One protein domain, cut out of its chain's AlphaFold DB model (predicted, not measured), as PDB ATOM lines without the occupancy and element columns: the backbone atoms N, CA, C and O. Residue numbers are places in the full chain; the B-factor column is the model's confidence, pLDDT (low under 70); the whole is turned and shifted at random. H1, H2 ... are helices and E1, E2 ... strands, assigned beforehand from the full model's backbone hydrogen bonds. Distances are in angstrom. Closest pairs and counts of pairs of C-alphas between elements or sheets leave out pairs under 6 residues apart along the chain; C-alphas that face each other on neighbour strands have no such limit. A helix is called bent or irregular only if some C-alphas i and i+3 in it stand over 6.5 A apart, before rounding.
ATOM      1  N   PRO A   5     -42.909  16.590  23.678       94.81
ATOM      2  CA  PRO A   5     -43.228  15.956  22.401       94.81
ATOM      3  C   PRO A   5     -41.994  15.325  21.752       94.81
ATOM      4  O   PRO A   5     -40.915  15.920  21.788       94.81
ATOM      5  N   LEU A   6     -42.182  14.179  21.094       97.38
ATOM      6  CA  LEU A   6     -41.200  13.640  20.152       97.38
ATOM      7  C   LEU A   6     -40.925  14.661  19.039       97.38
ATOM      8  O   LEU A   6     -41.808  15.446  18.657       97.38
ATOM      9  N   ALA A   7     -39.715  14.638  18.483       97.00
ATOM     10  CA  ALA A   7     -39.407  15.464  17.325       97.00
ATOM     11  C   ALA A   7     -40.333  15.075  16.160       97.00
ATOM     12  O   ALA A   7     -40.650  13.905  15.961       97.00
ATOM     13  N   HIS A   8     -40.825  16.088  15.440       95.75
ATOM     14  CA  HIS A   8     -41.895  15.994  14.431       95.75
ATOM     15  C   HIS A   8     -43.291  15.585  14.950       95.75
ATOM     16  O   HIS A   8     -44.261  15.676  14.198       95.75
ATOM     17  N   GLY A   9     -43.459  15.268  16.241       94.38
ATOM     18  CA  GLY A   9     -44.755  14.880  16.814       94.38
ATOM     19  C   GLY A   9     -45.832  15.967  16.710       94.38
ATOM     20  O   GLY A   9     -46.994  15.670  16.439       94.38
ATOM     21  N   LYS A  10     -45.454  17.249  16.831       93.56
ATOM     22  CA  LYS A  10     -46.389  18.373  16.619       93.56
ATOM     23  C   LYS A  10     -46.866  18.477  15.166       93.56
ATOM     24  O   LYS A  10     -48.024  18.806  14.937       93.56
ATOM     25  N   ALA A  11     -45.987  18.198  14.201       93.69
ATOM     26  CA  ALA A  11     -46.350  18.211  12.786       93.69
ATOM     27  C   ALA A  11     -47.330  17.073  12.476       93.69
ATOM     28  O   ALA A  11     -48.344  17.306  11.827       93.69
ATOM     29  N   LEU A  12     -47.093  15.875  13.018       94.81
ATOM     30  CA  LEU A  12     -48.042  14.763  12.925       94.81
ATOM     31  C   LEU A  12     -49.407  15.112  13.536       94.81
ATOM     32  O   LEU A  12     -50.433  14.892  12.901       94.81
ATOM     33  N   ALA A  13     -49.433  15.722  14.723       92.50
ATOM     34  CA  ALA A  13     -50.687  16.152  15.341       92.50
ATOM     35  C   ALA A  13     -51.468  17.140  14.454       92.50
ATOM     36  O   ALA A  13     -52.685  17.021  14.330       92.50
ATOM     37  N   ALA A  14     -50.775  18.076  13.792       94.06
ATOM     38  CA  ALA A  14     -51.399  19.005  12.853       94.06
ATOM     39  C   ALA A  14     -51.997  18.290  11.628       94.06
ATOM     40  O   ALA A  14     -53.119  18.600  11.236       94.06
ATOM     41  N   ARG A  15     -51.294  17.294  11.071       94.06
ATOM     42  CA  ARG A  15     -51.791  16.469   9.954       94.06
ATOM     43  C   ARG A  15     -53.060  15.704  10.334       94.06
ATOM     44  O   ARG A  15     -54.045  15.735   9.603       94.06
ATOM     45  N   ILE A  16     -53.065  15.070  11.510       91.44
ATOM     46  CA  ILE A  16     -54.237  14.345  12.030       91.44
ATOM     47  C   ILE A  16     -55.416  15.305  12.232       91.44
ATOM     48  O   ILE A  16     -56.533  14.999  11.823       91.44
ATOM     49  N   ALA A  17     -55.174  16.484  12.810       92.12
ATOM     50  CA  ALA A  17     -56.211  17.498  13.003       92.12
ATOM     51  C   ALA A  17     -56.786  18.027  11.675       92.12
ATOM     52  O   ALA A  17     -57.961  18.379  11.618       92.12
ATOM     53  N   ALA A  18     -55.984  18.046  10.607       94.00
ATOM     54  CA  ALA A  18     -56.418  18.390   9.254       94.00
ATOM     55  C   ALA A  18     -57.174  17.251   8.535       94.00
ATOM     56  O   ALA A  18     -57.606  17.428   7.398       94.00
ATOM     57  N   GLY A  19     -57.346  16.088   9.175       91.12
ATOM     58  CA  GLY A  19     -58.022  14.930   8.592       91.12
ATOM     59  C   GLY A  19     -57.167  14.143   7.597       91.12
ATOM     60  O   GLY A  19     -57.704  13.335   6.838       91.12
ATOM     61  N   GLU A  20     -55.847  14.351   7.578       93.69
ATOM     62  CA  GLU A  20     -54.960  13.548   6.742       93.69
ATOM     63  C   GLU A  20     -54.929  12.092   7.213       93.69
ATOM     64  O   GLU A  20     -54.840  11.787   8.407       93.69
ATOM     65  N   ARG A  21     -54.949  11.164   6.254       90.62
ATOM     66  CA  ARG A  21     -54.921   9.732   6.544       90.62
ATOM     67  C   ARG A  21     -53.491   9.257   6.782       90.62
ATOM     68  O   ARG A  21     -52.810   8.866   5.841       90.62
ATOM     69  N   VAL A  22     -53.076   9.219   8.043       92.81
ATOM     70  CA  VAL A  22     -51.844   8.545   8.477       92.81
ATOM     71  C   VAL A  22     -52.201   7.145   8.969       92.81
ATOM     72  O   VAL A  22     -53.025   6.997   9.865       92.81
ATOM     73  N   GLY A  23     -51.624   6.116   8.351       90.44
ATOM     74  CA  GLY A  23     -51.856   4.715   8.714       90.44
ATOM     75  C   GLY A  23     -50.652   4.031   9.357       90.44
ATOM     76  O   GLY A  23     -50.828   3.006  10.007       90.44
ATOM     77  N   LEU A  24     -49.446   4.568   9.167       95.06
ATOM     78  CA  LEU A  24     -48.211   4.039   9.742       95.06
ATOM     79  C   LEU A  24     -47.407   5.174  10.380       95.06
ATOM     80  O   LEU A  24     -47.161   6.202   9.745       95.06
ATOM     81  N   LEU A  25     -46.961   4.959  11.613       97.38
ATOM     82  CA  LEU A  25     -46.024   5.821  12.314       97.38
ATOM     83  C   LEU A  25     -44.665   5.133  12.436       97.38
ATOM     84  O   LEU A  25     -44.539   4.081  13.052       97.38
ATOM     85  N   VAL A  26     -43.628   5.756  11.896       97.50
ATOM     86  CA  VAL A  26     -42.243   5.344  12.104       97.50
ATOM     87  C   VAL A  26     -41.671   6.121  13.285       97.50
ATOM     88  O   VAL A  26     -41.707   7.351  13.308       97.50
ATOM     89  N   VAL A  27     -41.147   5.403  14.267       98.25
ATOM     90  CA  VAL A  27     -40.551   5.928  15.491       98.25
ATOM     91  C   VAL A  27     -39.062   5.605  15.462       98.25
ATOM     92  O   VAL A  27     -38.653   4.482  15.750       98.25
ATOM     93  N   ALA A  28     -38.249   6.596  15.114       98.12
ATOM     94  CA  ALA A  28     -36.802   6.445  15.091       98.12
ATOM     95  C   ALA A  28     -36.199   6.800  16.457       98.12
ATOM     96  O   ALA A  28     -36.448   7.881  16.998       98.12
ATOM     97  N   LEU A  29     -35.407   5.894  17.020       98.44
ATOM     98  CA  LEU A  29     -34.772   6.046  18.324       98.44
ATOM     99  C   LEU A  29     -33.302   6.414  18.150       98.44
ATOM    100  O   LEU A  29     -32.539   5.667  17.542       98.44
ATOM    101  N   HIS A  30     -32.920   7.572  18.689       97.75
ATOM    102  CA  HIS A  30     -31.548   8.098  18.694       97.75
ATOM    103  C   HIS A  30     -30.911   8.255  17.298       97.75
ATOM    104  O   HIS A  30     -29.714   8.508  17.184       97.75
ATOM    105  N   ASP A  31     -31.718   8.175  16.239       96.88
ATOM    106  CA  ASP A  31     -31.270   8.206  14.854       96.88
ATOM    107  C   ASP A  31     -32.175   9.124  14.018       96.88
ATOM    108  O   ASP A  31     -33.388   8.930  13.892       96.88
ATOM    109  N   TRP A  32     -31.577  10.168  13.447       96.06
ATOM    110  CA  TRP A  32     -32.283  11.149  12.626       96.06
ATOM    111  C   TRP A  32     -32.521  10.673  11.189       96.06
ATOM    112  O   TRP A  32     -33.401  11.218  10.517       96.06
ATOM    113  N   GLU A  33     -31.799   9.650  10.739       95.12
ATOM    114  CA  GLU A  33     -31.858   9.099   9.386       95.12
ATOM    115  C   GLU A  33     -32.669   7.799   9.313       95.12
ATOM    116  O   GLU A  33     -33.267   7.506   8.274       95.12
ATOM    117  N   ALA A  34     -32.776   7.056  10.417       94.12
ATOM    118  CA  ALA A  34     -33.606   5.857  10.471       94.12
ATOM    119  C   ALA A  34     -35.074   6.157  10.122       94.12
ATOM    120  O   ALA A  34     -35.663   7.167  10.526       94.12
ATOM    121  N   GLY A  35     -35.688   5.264   9.348       89.62
ATOM    122  CA  GLY A  35     -37.080   5.382   8.928       89.62
ATOM    123  C   GLY A  35     -37.318   6.190   7.654       89.62
ATOM    124  O   GLY A  35     -38.440   6.185   7.148       89.62
ATOM    125  N   ARG A  36     -36.296   6.855   7.099       91.31
ATOM    126  CA  ARG A  36     -36.435   7.688   5.888       91.31
ATOM    127  C   ARG A  36     -36.762   6.909   4.615       91.31
ATOM    128  O   ARG A  36     -37.180   7.496   3.624       91.31
ATOM    129  N   TRP A  37     -36.656   5.582   4.624       83.31
ATOM    130  CA  TRP A  37     -37.088   4.733   3.503       83.31
ATOM    131  C   TRP A  37     -38.596   4.832   3.197       83.31
ATOM    132  O   TRP A  37     -39.034   4.375   2.140       83.31
ATOM    133  N   PHE A  38     -39.389   5.439   4.088       81.50
ATOM    134  CA  PHE A  38     -40.795   5.773   3.845       81.50
ATOM    135  C   PHE A  38     -41.050   7.254   3.515       81.50
ATOM    136  O   PHE A  38     -42.212   7.637   3.355       81.50
ATOM    137  N   ASP A  39     -40.008   8.081   3.384       84.00
ATOM    138  CA  ASP A  39     -40.160   9.497   3.044       84.00
ATOM    139  C   ASP A  39     -40.933   9.668   1.724       84.00
ATOM    140  O   ASP A  39     -40.790   8.903   0.768       84.00
ATOM    141  N   GLY A  40     -41.797  10.683   1.686       83.31
ATOM    142  CA  GLY A  40     -42.644  10.990   0.530       83.31
ATOM    143  C   GLY A  40     -43.951  10.195   0.451       83.31
ATOM    144  O   GLY A  40     -44.778  10.499  -0.408       83.31
ATOM    145  N   ARG A  41     -44.189   9.227   1.346       89.44
ATOM    146  CA  ARG A  41     -45.480   8.528   1.425       89.44
ATOM    147  C   ARG A  41     -46.473   9.293   2.305       89.44
ATOM    148  O   ARG A  41     -46.233   9.406   3.507       89.44
ATOM    149  N   PRO A  42     -47.594   9.801   1.761       90.75
ATOM    150  CA  PRO A  42     -48.549  10.590   2.538       90.75
ATOM    151  C   PRO A  42     -49.210   9.782   3.663       90.75
ATOM    152  O   PRO A  42     -49.557  10.343   4.698       90.75
ATOM    153  N   GLU A  43     -49.348   8.468   3.511       92.00
ATOM    154  CA  GLU A  43     -49.928   7.583   4.519       92.00
ATOM    155  C   GLU A  43     -48.982   7.239   5.680       92.00
ATOM    156  O   GLU A  43     -49.404   6.584   6.639       92.00
ATOM    157  N   VAL A  44     -47.720   7.674   5.605       94.19
ATOM    158  CA  VAL A  44     -46.698   7.434   6.624       94.19
ATOM    159  C   VAL A  44     -46.322   8.748   7.303       94.19
ATOM    160  O   VAL A  44     -46.259   9.820   6.693       94.19
ATOM    161  N   ALA A  45     -46.078   8.681   8.604       95.88
ATOM    162  CA  ALA A  45     -45.461   9.755   9.363       95.88
ATOM    163  C   ALA A  45     -44.225   9.236  10.086       95.88
ATOM    164  O   ALA A  45     -44.126   8.046  10.381       95.88
ATOM    165  N   ARG A  46     -43.294  10.138  10.396       96.62
ATOM    166  CA  ARG A  46     -42.074   9.820  11.135       96.62
ATOM    167  C   ARG A  46     -41.913  10.759  12.317       96.62
ATOM    168  O   ARG A  46     -42.105  11.966  12.180       96.62
ATOM    169  N   VAL A  47     -41.535  10.200  13.457       97.56
ATOM    170  CA  VAL A  47     -41.130  10.927  14.660       97.56
ATOM    171  C   VAL A  47     -39.784  10.404  15.142       97.56
ATOM    172  O   VAL A  47     -39.412   9.268  14.848       97.56
ATOM    173  N   VAL A  48     -39.053  11.240  15.874       98.31
ATOM    174  CA  VAL A  48     -37.749  10.876  16.441       98.31
ATOM    175  C   VAL A  48     -37.801  11.039  17.952       98.31
ATOM    176  O   VAL A  48     -38.290  12.063  18.439       98.31
ATOM    177  N   LEU A  49     -37.287  10.046  18.678       98.38
ATOM    178  CA  LEU A  49     -36.870  10.178  20.072       98.38
ATOM    179  C   LEU A  49     -35.384  10.579  20.079       98.38
ATOM    180  O   LEU A  49     -34.535   9.741  19.765       98.38
ATOM    181  N   PRO A  50     -35.045  11.845  20.379       97.50
ATOM    182  CA  PRO A  50     -33.656  12.278  20.472       97.50
ATOM    183  C   PRO A  50     -32.940  11.621  21.659       97.50
ATOM    184  O   PRO A  50     -33.567  11.348  22.677       97.50
ATOM    185  N   ALA A  51     -31.620  11.443  21.564       96.75
ATOM    186  CA  ALA A  51     -30.821  10.822  22.626       96.75
ATOM    187  C   ALA A  51     -30.803  11.608  23.955       96.75
ATOM    188  O   ALA A  51     -30.496  11.040  24.999       96.75
ATOM    189  N   ASP A  52     -31.138  12.903  23.943       96.12
ATOM    190  CA  ASP A  52     -31.259  13.747  25.144       96.12
ATOM    191  C   ASP A  52     -32.648  13.680  25.808       96.12
ATOM    192  O   ASP A  52     -32.901  14.388  26.789       96.12
ATOM    193  N   LEU A  53     -33.575  12.882  25.269       97.12
ATOM    194  CA  LEU A  53     -34.937  12.756  25.775       97.12
ATOM    195  C   LEU A  53     -35.190  11.332  26.296       97.12
ATOM    196  O   LEU A  53     -35.367  10.419  25.493       97.12
ATOM    197  N   PRO A  54     -35.287  11.141  27.625       96.94
ATOM    198  CA  PRO A  54     -35.689   9.860  28.195       96.94
ATOM    199  C   PRO A  54     -37.087   9.431  27.732       96.94
ATOM    200  O   PRO A  54     -37.981  10.272  27.571       96.94
ATOM    201  N   VAL A  55     -37.293   8.121  27.565       97.50
ATOM    202  CA  VAL A  55     -38.555   7.521  27.086       97.50
ATOM    203  C   VAL A  55     -39.741   7.945  27.957       97.50
ATOM    204  O   VAL A  55     -40.789   8.328  27.440       97.50
ATOM    205  N   GLU A  56     -39.576   7.933  29.276       96.50
ATOM    206  CA  GLU A  56     -40.594   8.281  30.270       96.50
ATOM    207  C   GLU A  56     -40.927   9.778  30.314       96.50
ATOM    208  O   GLU A  56     -41.991  10.169  30.794       96.50
ATOM    209  N   ALA A  57     -40.029  10.624  29.807       97.19
ATOM    210  CA  ALA A  57     -40.239  12.062  29.704       97.19
ATOM    211  C   ALA A  57     -40.865  12.465  28.357       97.19
ATOM    212  O   ALA A  57     -41.279  13.621  28.196       97.19
ATOM    213  N   ALA A  58     -40.934  11.543  27.392       97.50
ATOM    214  CA  ALA A  58     -41.504  11.772  26.075       97.50
ATOM    215  C   ALA A  58     -43.033  11.588  26.058       97.50
ATOM    216  O   ALA A  58     -43.610  10.759  26.756       97.50
ATOM    217  N   SER A  59     -43.708  12.372  25.222       96.44
ATOM    218  CA  SER A  59     -45.136  12.238  24.946       96.44
ATOM    219  C   SER A  59     -45.359  11.287  23.772       96.44
ATOM    220  O   SER A  59     -45.102  11.653  22.624       96.44
ATOM    221  N   TRP A  60     -45.949  10.128  24.061       96.88
ATOM    222  CA  TRP A  60     -46.266   9.064  23.096       96.88
ATOM    223  C   TRP A  60     -47.700   9.130  22.553       96.88
ATOM    224  O   TRP A  60     -48.132   8.261  21.804       96.88
ATOM    225  N   ALA A  61     -48.447  10.188  22.885       93.69
ATOM    226  CA  ALA A  61     -49.837  10.366  22.463       93.69
ATOM    227  C   ALA A  61     -50.047  10.316  20.935       93.69
ATOM    228  O   ALA A  61     -51.132   9.977  20.478       93.69
ATOM    229  N   CYS A  62     -49.018  10.623  20.137       93.62
ATOM    230  CA  CYS A  62     -49.094  10.544  18.678       93.62
ATOM    231  C   CYS A  62     -49.175   9.113  18.126       93.62
ATOM    232  O   CYS A  62     -49.439   8.956  16.942       93.62
ATOM    233  N   CYS A  63     -48.937   8.090  18.951       95.06
ATOM    234  CA  CYS A  63     -48.994   6.683  18.556       95.06
ATOM    235  C   CYS A  63     -50.409   6.094  18.624       95.06
ATOM    236  O   CYS A  63     -50.647   5.021  18.072       95.06
ATOM    237  N   LEU A  64     -51.340   6.775  19.302       93.12
ATOM    238  CA  LEU A  64     -52.698   6.286  19.524       93.12
ATOM    239  C   LEU A  64     -53.359   5.888  18.198       93.12
ATOM    240  O   LEU A  64     -53.411   6.691  17.268       93.12
ATOM    241  N   ALA A  65     -53.906   4.670  18.151       91.94
ATOM    242  CA  ALA A  65     -54.631   4.118  17.006       91.94
ATOM    243  C   ALA A  65     -53.814   3.950  15.706       91.94
ATOM    244  O   ALA A  65     -54.397   3.651  14.663       91.94
ATOM    245  N   LEU A  66     -52.487   4.111  15.748       95.12
ATOM    246  CA  LEU A  66     -51.609   3.918  14.594       95.12
ATOM    247  C   LEU A  66     -50.829   2.611  14.706       95.12
ATOM    248  O   LEU A  66     -50.431   2.201  15.797       95.12
ATOM    249  N   ASP A  67     -50.560   1.982  13.566       96.25
ATOM    250  CA  ASP A  67     -49.511   0.970  13.501       96.25
ATOM    251  C   ASP A  67     -48.161   1.668  13.630       96.25
ATOM    252  O   ASP A  67     -47.918   2.680  12.967       96.25
ATOM    253  N   CYS A  68     -47.296   1.150  14.495       97.69
ATOM    254  CA  CYS A  68     -46.025   1.781  14.820       97.69
ATOM    255  C   CYS A  68     -44.853   0.869  14.460       97.69
ATOM    256  O   CYS A  68     -44.850  -0.302  14.826       97.69
ATOM    257  N   VAL A  69     -43.838   1.414  13.790       97.56
ATOM    258  CA  VAL A  69     -42.559   0.742  13.519       97.56
ATOM    259  C   VAL A  69     -41.464   1.457  14.291       97.56
ATOM    260  O   VAL A  69     -41.256   2.650  14.088       97.56
ATOM    261  N   VAL A  70     -40.761   0.730  15.148       98.00
ATOM    262  CA  VAL A  70     -39.622   1.214  15.925       98.00
ATOM    263  C   VAL A  70     -38.333   0.832  15.206       98.00
ATOM    264  O   VAL A  70     -38.138  -0.330  14.851       98.00
ATOM    265  N   CYS A  71     -37.464   1.810  14.980       97.56
ATOM    266  CA  CYS A  71     -36.173   1.636  14.314       97.56
ATOM    267  C   CYS A  71     -35.108   2.557  14.922       97.56
ATOM    268  O   CYS A  71     -35.410   3.377  15.791       97.56
ATOM    269  N   GLY A  72     -33.867   2.455  14.445       96.31
ATOM    270  CA  GLY A  72     -32.765   3.334  14.842       96.31
ATOM    271  C   GLY A  72     -31.647   2.613  15.585       96.31
ATOM    272  O   GLY A  72     -31.475   1.406  15.456       96.31
ATOM    273  N   SER A  73     -30.861   3.383  16.334       94.88
ATOM    274  CA  SER A  73     -29.569   2.956  16.892       94.88
ATOM    275  C   SER A  73     -29.542   2.904  18.422       94.88
ATOM    276  O   SER A  73     -28.476   2.770  19.024       94.88
ATOM    277  N   ALA A  74     -30.704   3.037  19.064       96.81
ATOM    278  CA  ALA A  74     -30.823   2.901  20.508       96.81
ATOM    279  C   ALA A  74     -30.540   1.460  20.973       96.81
ATOM    280  O   ALA A  74     -30.707   0.505  20.217       96.81
ATOM    281  N   ASP A  75     -30.123   1.316  22.230       96.75
ATOM    282  CA  ASP A  75     -29.908   0.005  22.841       96.75
ATOM    283  C   ASP A  75     -31.227  -0.750  23.088       96.75
ATOM    284  O   ASP A  75     -32.313  -0.164  23.093       96.75
ATOM    285  N   ASP A  76     -31.132  -2.060  23.333       95.25
ATOM    286  CA  ASP A  76     -32.292  -2.927  23.572       95.25
ATOM    287  C   ASP A  76     -33.184  -2.412  24.710       95.25
ATOM    288  O   ASP A  76     -34.411  -2.466  24.624       95.25
ATOM    289  N   ALA A  77     -32.582  -1.886  25.781       95.56
ATOM    290  CA  ALA A  77     -33.323  -1.369  26.926       95.56
ATOM    291  C   ALA A  77     -34.223  -0.193  26.519       95.56
ATOM    292  O   ALA A  77     -35.421  -0.195  26.818       95.56
ATOM    293  N   THR A  78     -33.673   0.776  25.787       97.62
ATOM    294  CA  THR A  78     -34.420   1.921  25.258       97.62
ATOM    295  C   THR A  78     -35.431   1.478  24.206       97.62
ATOM    296  O   THR A  78     -36.574   1.936  24.220       97.62
ATOM    297  N   PHE A  79     -35.044   0.557  23.322       97.56
ATOM    298  CA  PHE A  79     -35.901   0.014  22.274       97.56
ATOM    299  C   PHE A  79     -37.169  -0.627  22.848       97.56
ATOM    300  O   PHE A  79     -38.286  -0.248  22.479       97.56
ATOM    301  N   TYR A  80     -37.028  -1.549  23.803       96.25
ATOM    302  CA  TYR A  80     -38.175  -2.217  24.419       96.25
ATOM    303  C   TYR A  80     -38.964  -1.296  25.358       96.25
ATOM    304  O   TYR A  80     -40.180  -1.465  25.483       96.25
ATOM    305  N   ALA A  81     -38.322  -0.299  25.977       96.62
ATOM    306  CA  ALA A  81     -39.024   0.739  26.731       96.62
ATOM    307  C   ALA A  81     -39.907   1.605  25.817       96.62
ATOM    308  O   ALA A  81     -41.063   1.864  26.150       96.62
ATOM    309  N   ALA A  82     -39.409   1.999  24.641       97.69
ATOM    310  CA  ALA A  82     -40.194   2.715  23.640       97.69
ATOM    311  C   ALA A  82     -41.345   1.848  23.108       97.69
ATOM    312  O   ALA A  82     -42.482   2.314  23.064       97.69
ATOM    313  N   CYS A  83     -41.096   0.572  22.789       97.19
ATOM    314  CA  CYS A  83     -42.152  -0.370  22.400       97.19
ATOM    315  C   CYS A  83     -43.257  -0.458  23.466       97.19
ATOM    316  O   CYS A  83     -44.444  -0.448  23.133       97.19
ATOM    317  N   ALA A  84     -42.881  -0.494  24.750       96.06
ATOM    318  CA  ALA A  84     -43.835  -0.518  25.857       96.06
ATOM    319  C   ALA A  84     -44.630   0.780  25.945       96.06
ATOM    320  O   ALA A  84     -45.855   0.725  26.013       96.06
ATOM    321  N   ALA A  85     -43.961   1.930  25.859       96.50
ATOM    322  CA  ALA A  85     -44.626   3.222  25.877       96.50
ATOM    323  C   ALA A  85     -45.630   3.365  24.721       96.50
ATOM    324  O   ALA A  85     -46.757   3.801  24.945       96.50
ATOM    325  N   ILE A  86     -45.259   2.940  23.511       96.50
ATOM    326  CA  ILE A  86     -46.124   2.941  22.323       96.50
ATOM    327  C   ILE A  86     -47.358   2.052  22.538       96.50
ATOM    328  O   ILE A  86     -48.485   2.496  22.304       96.50
ATOM    329  N   ALA A  87     -47.162   0.817  23.010       94.25
ATOM    330  CA  ALA A  87     -48.255  -0.116  23.279       94.25
ATOM    331  C   ALA A  87     -49.197   0.402  24.380       94.25
ATOM    332  O   ALA A  87     -50.415   0.408  24.204       94.25
ATOM    333  N   ASP A  88     -48.639   0.901  25.487       93.44
ATOM    334  CA  ASP A  88     -49.401   1.421  26.628       93.44
ATOM    335  C   ASP A  88     -50.192   2.698  26.263       93.44
ATOM    336  O   ASP A  88     -51.218   2.986  26.878       93.44
ATOM    337  N   HIS A  89     -49.770   3.436  25.226       94.19
ATOM    338  CA  HIS A  89     -50.497   4.588  24.668       94.19
ATOM    339  C   HIS A  89     -51.506   4.217  23.567       94.19
ATOM    340  O   HIS A  89     -52.067   5.102  22.917       94.19
ATOM    341  N   GLY A  90     -51.787   2.926  23.376       92.25
ATOM    342  CA  GLY A  90     -52.878   2.465  22.522       92.25
ATOM    343  C   GLY A  90     -52.551   2.465  21.032       92.25
ATOM    344  O   GLY A  90     -53.452   2.683  20.216       92.25
ATOM    345  N   ALA A  91     -51.288   2.233  20.666       95.44
ATOM    346  CA  ALA A  91     -50.948   1.888  19.290       95.44
ATOM    347  C   ALA A  91     -51.762   0.680  18.805       95.44
ATOM    348  O   ALA A  91     -52.074  -0.233  19.572       95.44
ATOM    349  N   ALA A  92     -52.113   0.682  17.520       94.62
ATOM    350  CA  ALA A  92     -52.860  -0.412  16.914       94.62
ATOM    351  C   ALA A  92     -52.009  -1.684  16.806       94.62
ATOM    352  O   ALA A  92     -52.517  -2.776  17.044       94.62
ATOM    353  N   SER A  93     -50.716  -1.527  16.512       95.62
ATOM    354  CA  SER A  93     -49.705  -2.581  16.568       95.62
ATOM    355  C   SER A  93     -48.309  -2.000  16.773       95.62
ATOM    356  O   SER A  93     -48.073  -0.818  16.505       95.62
ATOM    357  N   VAL A  94     -47.378  -2.839  17.235       96.88
ATOM    358  CA  VAL A  94     -45.963  -2.492  17.401       96.88
ATOM    359  C   VAL A  94     -45.116  -3.421  16.542       96.88
ATOM    360  O   VAL A  94     -45.271  -4.640  16.571       96.88
ATOM    361  N   TRP A  95     -44.209  -2.837  15.773       97.50
ATOM    362  CA  TRP A  95     -43.265  -3.524  14.905       97.50
ATOM    363  C   TRP A  95     -41.860  -3.020  15.201       97.50
ATOM    364  O   TRP A  95     -41.681  -1.852  15.538       97.50
ATOM    365  N   GLY A  96     -40.867  -3.885  15.053       96.88
ATOM    366  CA  GLY A  96     -39.456  -3.545  15.191       96.88
ATOM    367  C   GLY A  96     -38.701  -3.782  13.894       96.88
ATOM    368  O   GLY A  96     -38.953  -4.777  13.216       96.88
ATOM    369  N   GLU A  97     -37.780  -2.885  13.558       95.81
ATOM    370  CA  GLU A  97     -36.727  -3.150  12.579       95.81
ATOM    371  C   GLU A  97     -35.547  -3.851  13.264       95.81
ATOM    372  O   GLU A  97     -35.011  -3.358  14.253       95.81
ATOM    373  N   PHE A  98     -35.132  -4.986  12.709       94.62
ATOM    374  CA  PHE A  98     -33.958  -5.744  13.126       94.62
ATOM    375  C   PHE A  98     -33.033  -5.970  11.929       94.62
ATOM    376  O   PHE A  98     -33.417  -5.771  10.774       94.62
ATOM    377  N   SER A  99     -31.816  -6.453  12.187       92.25
ATOM    378  CA  SER A  99     -30.825  -6.723  11.136       92.25
ATOM    379  C   SER A  99     -31.297  -7.721  10.074       92.25
ATOM    380  O   SER A  99     -30.781  -7.716   8.960       92.25
ATOM    381  N   ASP A 100     -32.245  -8.599  10.413       92.75
ATOM    382  CA  ASP A 100     -32.821  -9.592   9.505       92.75
ATOM    383  C   ASP A 100     -34.166  -9.166   8.885       92.75
ATOM    384  O   ASP A 100     -34.683  -9.868   8.015       92.75
ATOM    385  N   GLY A 101     -34.709  -8.010   9.279       93.94
ATOM    386  CA  GLY A 101     -35.938  -7.435   8.739       93.94
ATOM    387  C   GLY A 101     -36.911  -6.945   9.811       93.94
ATOM    388  O   GLY A 101     -36.580  -6.784  10.981       93.94
ATOM    389  N   PHE A 102     -38.149  -6.696   9.391       95.75
ATOM    390  CA  PHE A 102     -39.218  -6.209  10.257       95.75
ATOM    391  C   PHE A 102     -39.931  -7.360  10.957       95.75
ATOM    392  O   PHE A 102     -40.250  -8.374  10.331       95.75
ATOM    393  N   ARG A 103     -40.228  -7.186  12.243       97.00
ATOM    394  CA  ARG A 103     -40.959  -8.166  13.051       97.00
ATOM    395  C   ARG A 103     -42.117  -7.504  13.770       97.00
ATOM    396  O   ARG A 103     -41.951  -6.403  14.295       97.00
ATOM    397  N   ARG A 104     -43.271  -8.170  13.829       96.00
ATOM    398  CA  ARG A 104     -44.358  -7.728  14.711       96.00
ATOM    399  C   ARG A 104     -44.013  -8.129  16.132       96.00
ATOM    400  O   ARG A 104     -43.691  -9.291  16.376       96.00
ATOM    401  N   LEU A 105     -44.086  -7.173  17.042       95.69
ATOM    402  CA  LEU A 105     -43.768  -7.355  18.446       95.69
ATOM    403  C   LEU A 105     -45.055  -7.384  19.258       95.69
ATOM    404  O   LEU A 105     -45.923  -6.526  19.101       95.69
ATOM    405  N   ASP A 106     -45.152  -8.362  20.144       91.81
ATOM    406  CA  ASP A 106     -46.250  -8.476  21.092       91.81
ATOM    407  C   ASP A 106     -45.699  -8.721  22.504       91.81
ATOM    408  O   ASP A 106     -44.531  -9.095  22.689       91.81
ATOM    409  N   ARG A 107     -46.519  -8.425  23.514       89.19
ATOM    410  CA  ARG A 107     -46.102  -8.356  24.912       89.19
ATOM    411  C   ARG A 107     -46.885  -9.342  25.771       89.19
ATOM    412  O   ARG A 107     -48.076  -9.179  26.017       89.19
ATOM    413  N   ALA A 108     -46.167 -10.302  26.351       85.50
ATOM    414  CA  ALA A 108     -46.677 -11.194  27.388       85.50
ATOM    415  C   ALA A 108     -46.140 -10.749  28.759       85.50
ATOM    416  O   ALA A 108     -45.026 -11.084  29.169       85.50
ATOM    417  N   GLY A 109     -46.927  -9.948  29.481       82.94
ATOM    418  CA  GLY A 109     -46.507  -9.384  30.766       82.94
ATOM    419  C   GLY A 109     -45.366  -8.377  30.598       82.94
ATOM    420  O   GLY A 109     -45.598  -7.270  30.113       82.94
ATOM    421  N   ARG A 110     -44.151  -8.747  31.026       78.94
ATOM    422  CA  ARG A 110     -42.923  -7.937  30.872       78.94
ATOM    423  C   ARG A 110     -42.024  -8.408  29.724       78.94
ATOM    424  O   ARG A 110     -41.003  -7.779  29.471       78.94
ATOM    425  N   CYS A 111     -42.379  -9.507  29.066       86.00
ATOM    426  CA  CYS A 111     -41.580 -10.100  28.005       86.00
ATOM    427  C   CYS A 111     -42.112  -9.677  26.635       86.00
ATOM    428  O   CYS A 111     -43.327  -9.639  26.427       86.00
ATOM    429  N   TRP A 112     -41.192  -9.416  25.713       92.12
ATOM    430  CA  TRP A 112     -41.481  -9.172  24.304       92.12
ATOM    431  C   TRP A 112     -41.176 -10.417  23.485       92.12
ATOM    432  O   TRP A 112     -40.191 -11.108  23.748       92.12
ATOM    433  N   TYR A 113     -42.009 -10.690  22.488       91.00
ATOM    434  CA  TYR A 113     -41.764 -11.744  21.512       91.00
ATOM    435  C   TYR A 113     -42.121 -11.270  20.105       91.00
ATOM    436  O   TYR A 113     -42.951 -10.378  19.921       91.00
ATOM    437  N   ALA A 114     -41.464 -11.869  19.113       91.94
ATOM    438  CA  ALA A 114     -41.783 -11.661  17.712       91.94
ATOM    439  C   ALA A 114     -42.877 -12.649  17.297       91.94
ATOM    440  O   ALA A 114     -42.641 -13.855  17.279       91.94
ATOM    441  N   ASP A 115     -44.058 -12.132  16.981       82.25
ATOM    442  CA  ASP A 115     -45.213 -12.936  16.560       82.25
ATOM    443  C   ASP A 115     -45.243 -13.129  15.031       82.25
ATOM    444  O   ASP A 115     -45.824 -14.071  14.505       82.25
ATOM    445  N   GLU A 116     -44.572 -12.240  14.292       85.88
ATOM    446  CA  GLU A 116     -44.481 -12.296  12.833       85.88
ATOM    447  C   GLU A 116     -43.099 -11.851  12.344       85.88
ATOM    448  O   GLU A 116     -42.467 -10.973  12.939       85.88
ATOM    449  N   GLY A 117     -42.657 -12.431  11.227       87.19
ATOM    450  CA  GLY A 117     -41.417 -12.079  10.542       87.19
ATOM    451  C   GLY A 117     -40.239 -13.026  10.820       87.19
ATOM    452  O   GLY A 117     -40.396 -14.068  11.458       87.19
ATOM    453  N   PRO A 118     -39.043 -12.688  10.317       92.19
ATOM    454  CA  PRO A 118     -38.679 -11.384   9.769       92.19
ATOM    455  C   PRO A 118     -39.250 -11.156   8.363       92.19
ATOM    456  O   PRO A 118     -39.394 -12.086   7.569       92.19
ATOM    457  N   LEU A 119     -39.585  -9.904   8.057       92.94
ATOM    458  CA  LEU A 119     -40.125  -9.474   6.769       92.94
ATOM    459  C   LEU A 119     -39.201  -8.441   6.114       92.94
ATOM    460  O   LEU A 119     -38.766  -7.502   6.782       92.94
ATOM    461  N   PRO A 120     -38.949  -8.517   4.799       91.25
ATOM    462  CA  PRO A 120     -38.287  -7.426   4.094       91.25
ATOM    463  C   PRO A 120     -39.202  -6.190   4.002       91.25
ATOM    464  O   PRO A 120     -40.432  -6.305   3.981       91.25
ATOM    465  N   ALA A 121     -38.609  -4.996   3.880       86.25
ATOM    466  CA  ALA A 121     -39.330  -3.713   3.860       86.25
ATOM    467  C   ALA A 121     -40.487  -3.662   2.841       86.25
ATOM    468  O   ALA A 121     -41.560  -3.123   3.114       86.25
ATOM    469  N   ASN A 122     -40.296  -4.268   1.666       87.75
ATOM    470  CA  ASN A 122     -41.295  -4.302   0.596       87.75
ATOM    471  C   ASN A 122     -42.520  -5.185   0.907       87.75
ATOM    472  O   ASN A 122     -43.522  -5.090   0.199       87.75
ATOM    473  N   LYS A 123     -42.466  -6.032   1.942       91.19
ATOM    474  CA  LYS A 123     -43.587  -6.873   2.390       91.19
ATOM    475  C   LYS A 123     -44.354  -6.280   3.570       91.19
ATOM    476  O   LYS A 123     -45.496  -6.678   3.785       91.19
ATOM    477  N   LEU A 124     -43.798  -5.281   4.259       90.25
ATOM    478  CA  LEU A 124     -44.406  -4.696   5.460       90.25
ATOM    479  C   LEU A 124     -45.825  -4.159   5.211       90.25
ATOM    480  O   LEU A 124     -46.726  -4.389   6.006       90.25
ATOM    481  N   GLY A 125     -46.067  -3.500   4.074       90.19
ATOM    482  CA  GLY A 125     -47.400  -2.977   3.747       90.19
ATOM    483  C   GLY A 125     -48.470  -4.056   3.519       90.19
ATOM    484  O   GLY A 125     -49.655  -3.794   3.723       90.19
ATOM    485  N   ALA A 126     -48.086  -5.260   3.083       91.62
ATOM    486  CA  ALA A 126     -49.005  -6.395   2.993       91.62
ATOM    487  C   ALA A 126     -49.274  -6.972   4.388       91.62
ATOM    488  O   ALA A 126     -50.429  -7.022   4.793       91.62
ATOM    489  N   ALA A 127     -48.216  -7.239   5.156       93.38
ATOM    490  CA  ALA A 127     -48.312  -7.751   6.523       93.38
ATOM    491  C   ALA A 127     -49.165  -6.861   7.442       93.38
ATOM    492  O   ALA A 127     -50.037  -7.348   8.152       93.38
ATOM    493  N   LEU A 128     -49.014  -5.534   7.358       93.06
ATOM    494  CA  LEU A 128     -49.867  -4.591   8.090       93.06
ATOM    495  C   LEU A 128     -51.352  -4.740   7.727       93.06
ATOM    496  O   LEU A 128     -52.212  -4.640   8.596       93.06
ATOM    497  N   ARG A 129     -51.685  -4.964   6.449       92.62
ATOM    498  CA  ARG A 129     -53.082  -5.165   6.026       92.62
ATOM    499  C   ARG A 129     -53.632  -6.496   6.526       92.62
ATOM    500  O   ARG A 129     -54.766  -6.525   7.006       92.62
ATOM    501  N   ASP A 130     -52.833  -7.551   6.453       92.44
ATOM    502  CA  ASP A 130     -53.216  -8.884   6.919       92.44
ATOM    503  C   ASP A 130     -53.448  -8.872   8.436       92.44
ATOM    504  O   ASP A 130     -54.508  -9.295   8.905       92.44
ATOM    505  N   TYR A 131     -52.537  -8.250   9.192       92.81
ATOM    506  CA  TYR A 131     -52.685  -8.034  10.629       92.81
ATOM    507  C   TYR A 131     -53.974  -7.277  10.970       92.81
ATOM    508  O   TYR A 131     -54.767  -7.753  11.778       92.81
ATOM    509  N   ARG A 132     -54.229  -6.124  10.335       92.62
ATOM    510  CA  ARG A 132     -55.445  -5.322  10.577       92.62
ATOM    511  C   ARG A 132     -56.715  -6.133  10.362       92.62
ATOM    512  O   ARG A 132     -57.662  -6.019  11.138       92.62
ATOM    513  N   THR A 133     -56.727  -6.947   9.311       91.56
ATOM    514  CA  THR A 133     -57.856  -7.808   8.951       91.56
ATOM    515  C   THR A 133     -58.073  -8.861  10.037       91.56
ATOM    516  O   THR A 133     -59.164  -8.941  10.606       91.56
ATOM    517  N   ALA A 134     -57.021  -9.596  10.405       90.38
ATOM    518  CA  ALA A 134     -57.073 -10.620  11.445       90.38
ATOM    519  C   ALA A 134     -57.449 -10.045  12.824       90.38
ATOM    520  O   ALA A 134     -58.338 -10.575  13.499       90.38
ATOM    521  N   ALA A 135     -56.829  -8.935  13.231       91.25
ATOM    522  CA  ALA A 135     -57.088  -8.263  14.502       91.25
ATOM    523  C   ALA A 135     -58.513  -7.695  14.574       91.25
ATOM    524  O   ALA A 135     -59.151  -7.761  15.627       91.25
ATOM    525  N   THR A 136     -59.050  -7.202  13.451       92.38
ATOM    526  CA  THR A 136     -60.461  -6.804  13.350       92.38
ATOM    527  C   THR A 136     -61.369  -8.007  13.545       92.38
ATOM    528  O   THR A 136     -62.170  -7.998  14.474       92.38
ATOM    529  N   MET A 137     -61.207  -9.083  12.769       89.00
ATOM    530  CA  MET A 137     -62.054 -10.280  12.894       89.00
ATOM    531  C   MET A 137     -62.069 -10.855  14.315       89.00
ATOM    532  O   MET A 137     -63.130 -11.181  14.853       89.00
ATOM    533  N   THR A 138     -60.893 -10.948  14.934       87.50
ATOM    534  CA  THR A 138     -60.711 -11.528  16.272       87.50
ATOM    535  C   THR A 138     -61.000 -10.544  17.408       87.50
ATOM    536  O   THR A 138     -61.138 -10.957  18.558       87.50
ATOM    537  N   GLY A 139     -61.158  -9.249  17.114       86.94
ATOM    538  CA  GLY A 139     -61.429  -8.220  18.115       86.94
ATOM    539  C   GLY A 139     -60.273  -8.003  19.089       86.94
ATOM    540  O   GLY A 139     -60.507  -7.904  20.295       86.94
ATOM    541  N   GLN A 140     -59.045  -7.953  18.581       86.19
ATOM    542  CA  GLN A 140     -57.830  -7.765  19.374       86.19
ATOM    543  C   GLN A 140     -57.451  -6.285  19.515       86.19
ATOM    544  O   GLN A 140     -57.679  -5.480  18.612       86.19
ATOM    545  N   GLY A 141     -56.849  -5.930  20.657       85.31
ATOM    546  CA  GLY A 141     -56.264  -4.606  20.900       85.31
ATOM    547  C   GLY A 141     -57.193  -3.440  20.548       85.31
ATOM    548  O   GLY A 141     -58.371  -3.423  20.920       85.31
ATOM    549  N   PHE A 142     -56.662  -2.472  19.797       88.00
ATOM    550  CA  PHE A 142     -57.402  -1.310  19.293       88.00
ATOM    551  C   PHE A 142     -58.647  -1.692  18.465       88.00
ATOM    552  O   PHE A 142     -59.700  -1.057  18.586       88.00
ATOM    553  N   TYR A 143     -58.573  -2.781  17.694       89.06
ATOM    554  CA  TYR A 143     -59.651  -3.260  16.821       89.06
ATOM    555  C   TYR A 143     -60.825  -3.902  17.573       89.06
ATOM    556  O   TYR A 143     -61.867  -4.194  16.985       89.06
ATOM    557  N   ARG A 144     -60.712  -4.081  18.894       89.69
ATOM    558  CA  ARG A 144     -61.849  -4.448  19.750       89.69
ATOM    559  C   ARG A 144     -62.859  -3.311  19.921       89.69
ATOM    560  O   ARG A 144     -63.995  -3.573  20.325       89.69
ATOM    561  N   SER A 145     -62.430  -2.069  19.710       88.94
ATOM    562  CA  SER A 145     -63.230  -0.876  19.984       88.94
ATOM    563  C   SER A 145     -64.519  -0.825  19.155       88.94
ATOM    564  O   SER A 145     -64.609  -1.383  18.063       88.94
ATOM    565  N   ARG A 146     -65.531  -0.120  19.682       91.38
ATOM    566  CA  ARG A 146     -66.891  -0.094  19.110       91.38
ATOM    567  C   ARG A 146     -66.961   0.435  17.678       91.38
ATOM    568  O   ARG A 146     -67.881   0.100  16.943       91.38
ATOM    569  N   ILE A 147     -65.985   1.243  17.264       90.25
ATOM    570  CA  ILE A 147     -65.922   1.773  15.894       90.25
ATOM    571  C   ILE A 147     -65.756   0.660  14.846       90.25
ATOM    572  O   ILE A 147     -66.103   0.868  13.688       90.25
ATOM    573  N   PHE A 148     -65.277  -0.524  15.249       90.25
ATOM    574  CA  PHE A 148     -65.121  -1.688  14.376       90.25
ATOM    575  C   PHE A 148     -66.276  -2.695  14.482       90.25
ATOM    576  O   PHE A 148     -66.252  -3.687  13.758       90.25
ATOM    577  N   ASP A 149     -67.290  -2.482  15.331       90.62
ATOM    578  CA  ASP A 149     -68.379  -3.456  15.542       90.62
ATOM    579  C   ASP A 149     -69.088  -3.815  14.231       90.62
ATOM    580  O   ASP A 149     -69.172  -4.989  13.876       90.62
ATOM    581  N   GLY A 150     -69.487  -2.806  13.449       91.19
ATOM    582  CA  GLY A 150     -70.154  -3.028  12.163       91.19
ATOM    583  C   GLY A 150     -69.280  -3.756  11.136       91.19
ATOM    584  O   GLY A 150     -69.781  -4.603  10.401       91.19
ATOM    585  N   ILE A 151     -67.970  -3.477  11.114       90.81
ATOM    586  CA  ILE A 151     -67.028  -4.170  10.221       90.81
ATOM    587  C   ILE A 151     -66.906  -5.637  10.640       90.81
ATOM    588  O   ILE A 151     -66.979  -6.525   9.798       90.81
ATOM    589  N   ARG A 152     -66.785  -5.913  11.942       92.31
ATOM    590  CA  ARG A 152     -66.695  -7.287  12.455       92.31
ATOM    591  C   ARG A 152     -67.948  -8.096  12.161       92.31
ATOM    592  O   ARG A 152     -67.834  -9.255  11.775       92.31
ATOM    593  N   ASP A 153     -69.122  -7.499  12.325       91.12
ATOM    594  CA  ASP A 153     -70.386  -8.179  12.046       91.12
ATOM    595  C   ASP A 153     -70.557  -8.482  10.553       91.12
ATOM    596  O   ASP A 153     -71.044  -9.560  10.207       91.12
ATOM    597  N   ALA A 154     -70.097  -7.590   9.670       91.31
ATOM    598  CA  ALA A 154     -70.044  -7.855   8.232       91.31
ATOM    599  C   ALA A 154     -69.085  -9.013   7.903       91.31
ATOM    600  O   ALA A 154     -69.499  -9.986   7.280       91.31
ATOM    601  N   MET A 155     -67.849  -8.974   8.414       91.75
ATOM    602  CA  MET A 155     -66.850 -10.027   8.170       91.75
ATOM    603  C   MET A 155     -67.304 -11.403   8.680       91.75
ATOM    604  O   MET A 155     -67.064 -12.423   8.036       91.75
ATOM    605  N   ARG A 156     -67.977 -11.461   9.837       88.81
ATOM    606  CA  ARG A 156     -68.537 -12.719  10.363       88.81
ATOM    607  C   ARG A 156     -69.652 -13.271   9.483       88.81
ATOM    608  O   ARG A 156     -69.769 -14.490   9.361       88.81
ATOM    609  N   ARG A 157     -70.478 -12.395   8.903       90.31
ATOM    610  CA  ARG A 157     -71.559 -12.796   7.996       90.31
ATOM    611  C   ARG A 157     -71.001 -13.415   6.722       90.31
ATOM    612  O   ARG A 157     -71.378 -14.537   6.415       90.31
ATOM    613  N   GLU A 158     -70.048 -12.744   6.077       89.56
ATOM    614  CA  GLU A 158     -69.363 -13.254   4.881       89.56
ATOM    615  C   GLU A 158     -68.728 -14.630   5.138       89.56
ATOM    616  O   GLU A 158     -68.900 -15.558   4.353       89.56
ATOM    617  N   LEU A 159     -68.055 -14.804   6.284       87.50
ATOM    618  CA  LEU A 159     -67.476 -16.096   6.661       87.50
ATOM    619  C   LEU A 159     -68.543 -17.184   6.871       87.50
ATOM    620  O   LEU A 159     -68.329 -18.332   6.497       87.50
ATOM    621  N   SER A 160     -69.676 -16.836   7.485       87.25
ATOM    622  CA  SER A 160     -70.771 -17.787   7.719       87.25
ATOM    623  C   SER A 160     -71.412 -18.243   6.408       87.25
ATOM    624  O   SER A 160     -71.755 -19.413   6.283       87.25
ATOM    625  N   GLU A 161     -71.552 -17.336   5.438       89.44
ATOM    626  CA  GLU A 161     -72.070 -17.634   4.098       89.44
ATOM    627  C   GLU A 161     -71.108 -18.551   3.330       89.44
ATOM    628  O   GLU A 161     -71.537 -19.578   2.815       89.44
ATOM    629  N   ALA A 162     -69.803 -18.264   3.351       87.75
ATOM    630  CA  ALA A 162     -68.799 -19.076   2.658       87.75
ATOM    631  C   ALA A 162     -68.633 -20.497   3.231       87.75
ATOM    632  O   ALA A 162     -68.213 -21.400   2.518       87.75
ATOM    633  N   LEU A 163     -68.925 -20.703   4.520       85.38
ATOM    634  CA  LEU A 163     -68.888 -22.026   5.163       85.38
ATOM    635  C   LEU A 163     -70.168 -22.848   4.943       85.38
ATOM    636  O   LEU A 163     -70.195 -24.026   5.300       85.38
ATOM    637  N   ALA A 164     -71.235 -22.223   4.442       81.00
ATOM    638  CA  ALA A 164     -72.504 -22.882   4.148       81.00
ATOM    639  C   ALA A 164     -72.580 -23.433   2.707       81.00
ATOM    640  O   ALA A 164     -73.524 -24.166   2.404       81.00
TER     641      ALA A 164
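AT A GLANCE: This is residues 5 to 164 of the 165 residues of an uncharacterized protein of Candidatus Accumulibacter sp (UniProt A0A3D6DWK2). A strongly twisted sheet of six strands curls round one helix, H2, with H1 over the edge strand E2 on the same face and H3 on the opposite face. Past the end of H3 the short H4 leads into H5, which makes an arm; residues 157 to 164, of which 157 to 162 belong to H5, stick out from the body. The printed part has 160 residues, with five named helices and six named strands in the order H1 E1 E2 E3 H2 E4 E5 E6 H3 H4 H5, a mixed class. The mixed sheet runs E2 E1 E3 E4 E5 E6, with E2 to E4 parallel and E4 to E6 antiparallel in that order. The whole is compact, with a radius of gyration of the C-alphas of 16.2 A, yet elongated, spanning 58 by 36 by 30 A.

HOW THE PARTS SIT: Start at the edge strand E2, residues 44 to 49; its parallel neighbour is E1, residues 24 to 29, where N 26 and O 45 are within hydrogen-bond range at 2.8 A. Next comes E3, residues 67 to 72, parallel to E1, with N 25 and O 67 at 2.8 A. E4, residues 93 to 98, is parallel to E3, with N 70 and O 95 at 2.8 A. E5, residues 101 to 108, forms a hairpin with E4, with N 96 and O 103 at 2.8 A. E6, residues 111 to 119, forms a hairpin with E5, with N 102 and O 119 at 2.8 A; E4, E5 and E6 are a meander, each strand the antiparallel neighbour of the one before. The sheet curls round H2, residues 76 to 88; look at the C-alphas of Cys 83 and Val 94, the closest of H2 and E4, 6.6 A apart. E3, H2 and E4 are a strand-helix-strand unit, two parallel neighbour strands joined through a helix, with a right-handed crossover. H1, residues 9 to 17, is on the same face at a height over the sheet of 9.2 A, along E2 at 6 degrees on the local plane; their closest C-alphas, of Gly 9 and Val 47, are 5.8 A apart. H3, residues 121 to 138, is on the opposite face, giving three layers, helices on both faces of a sheet; its closest C-alphas to E5 are those of Ala 121 and Phe 102, 6.9 A. With residues 132 to 138 alone H3 touches H4, residues 141 to 144, closest at the C-alphas of Thr 136 and Tyr 143, 5.0 A. With residues 136 to 137 alone it touches H5, residues 146 to 162, about perpendicular at 88 degrees, closest at the C-alphas of Met 137 and Arg 152, 5.5 A. Every O i to N i+4 pair is within hydrogen-bond range in H1 and H2, 11 of 14 in H3 and 11 of 13 in H5; H4 is too short for such a pair.

IN THESE COORDINATES: Find C-alpha 9 at (-44.755, 14.880, 16.814), where H1 begins. E6 is 21.3 A long and bends by 63 degrees at residue 116. H3, 25.9 A long, is only just irregular, with C-alphas 122 and 125 7.0 A apart; H5, 25.2 A long, is irregular, with C-alphas 147 and 150 7.4 A apart, and ends at C-alpha 162, (-68.799, -19.076, 2.658).

THE WHOLE: The C-alphas of Asp 52 and Ala 164, the two farthest apart, are 59.0 A apart. The printed part has no cut; the links E1 to E2 and E2 to E3 are long. No printed residue is under 70 in pLDDT.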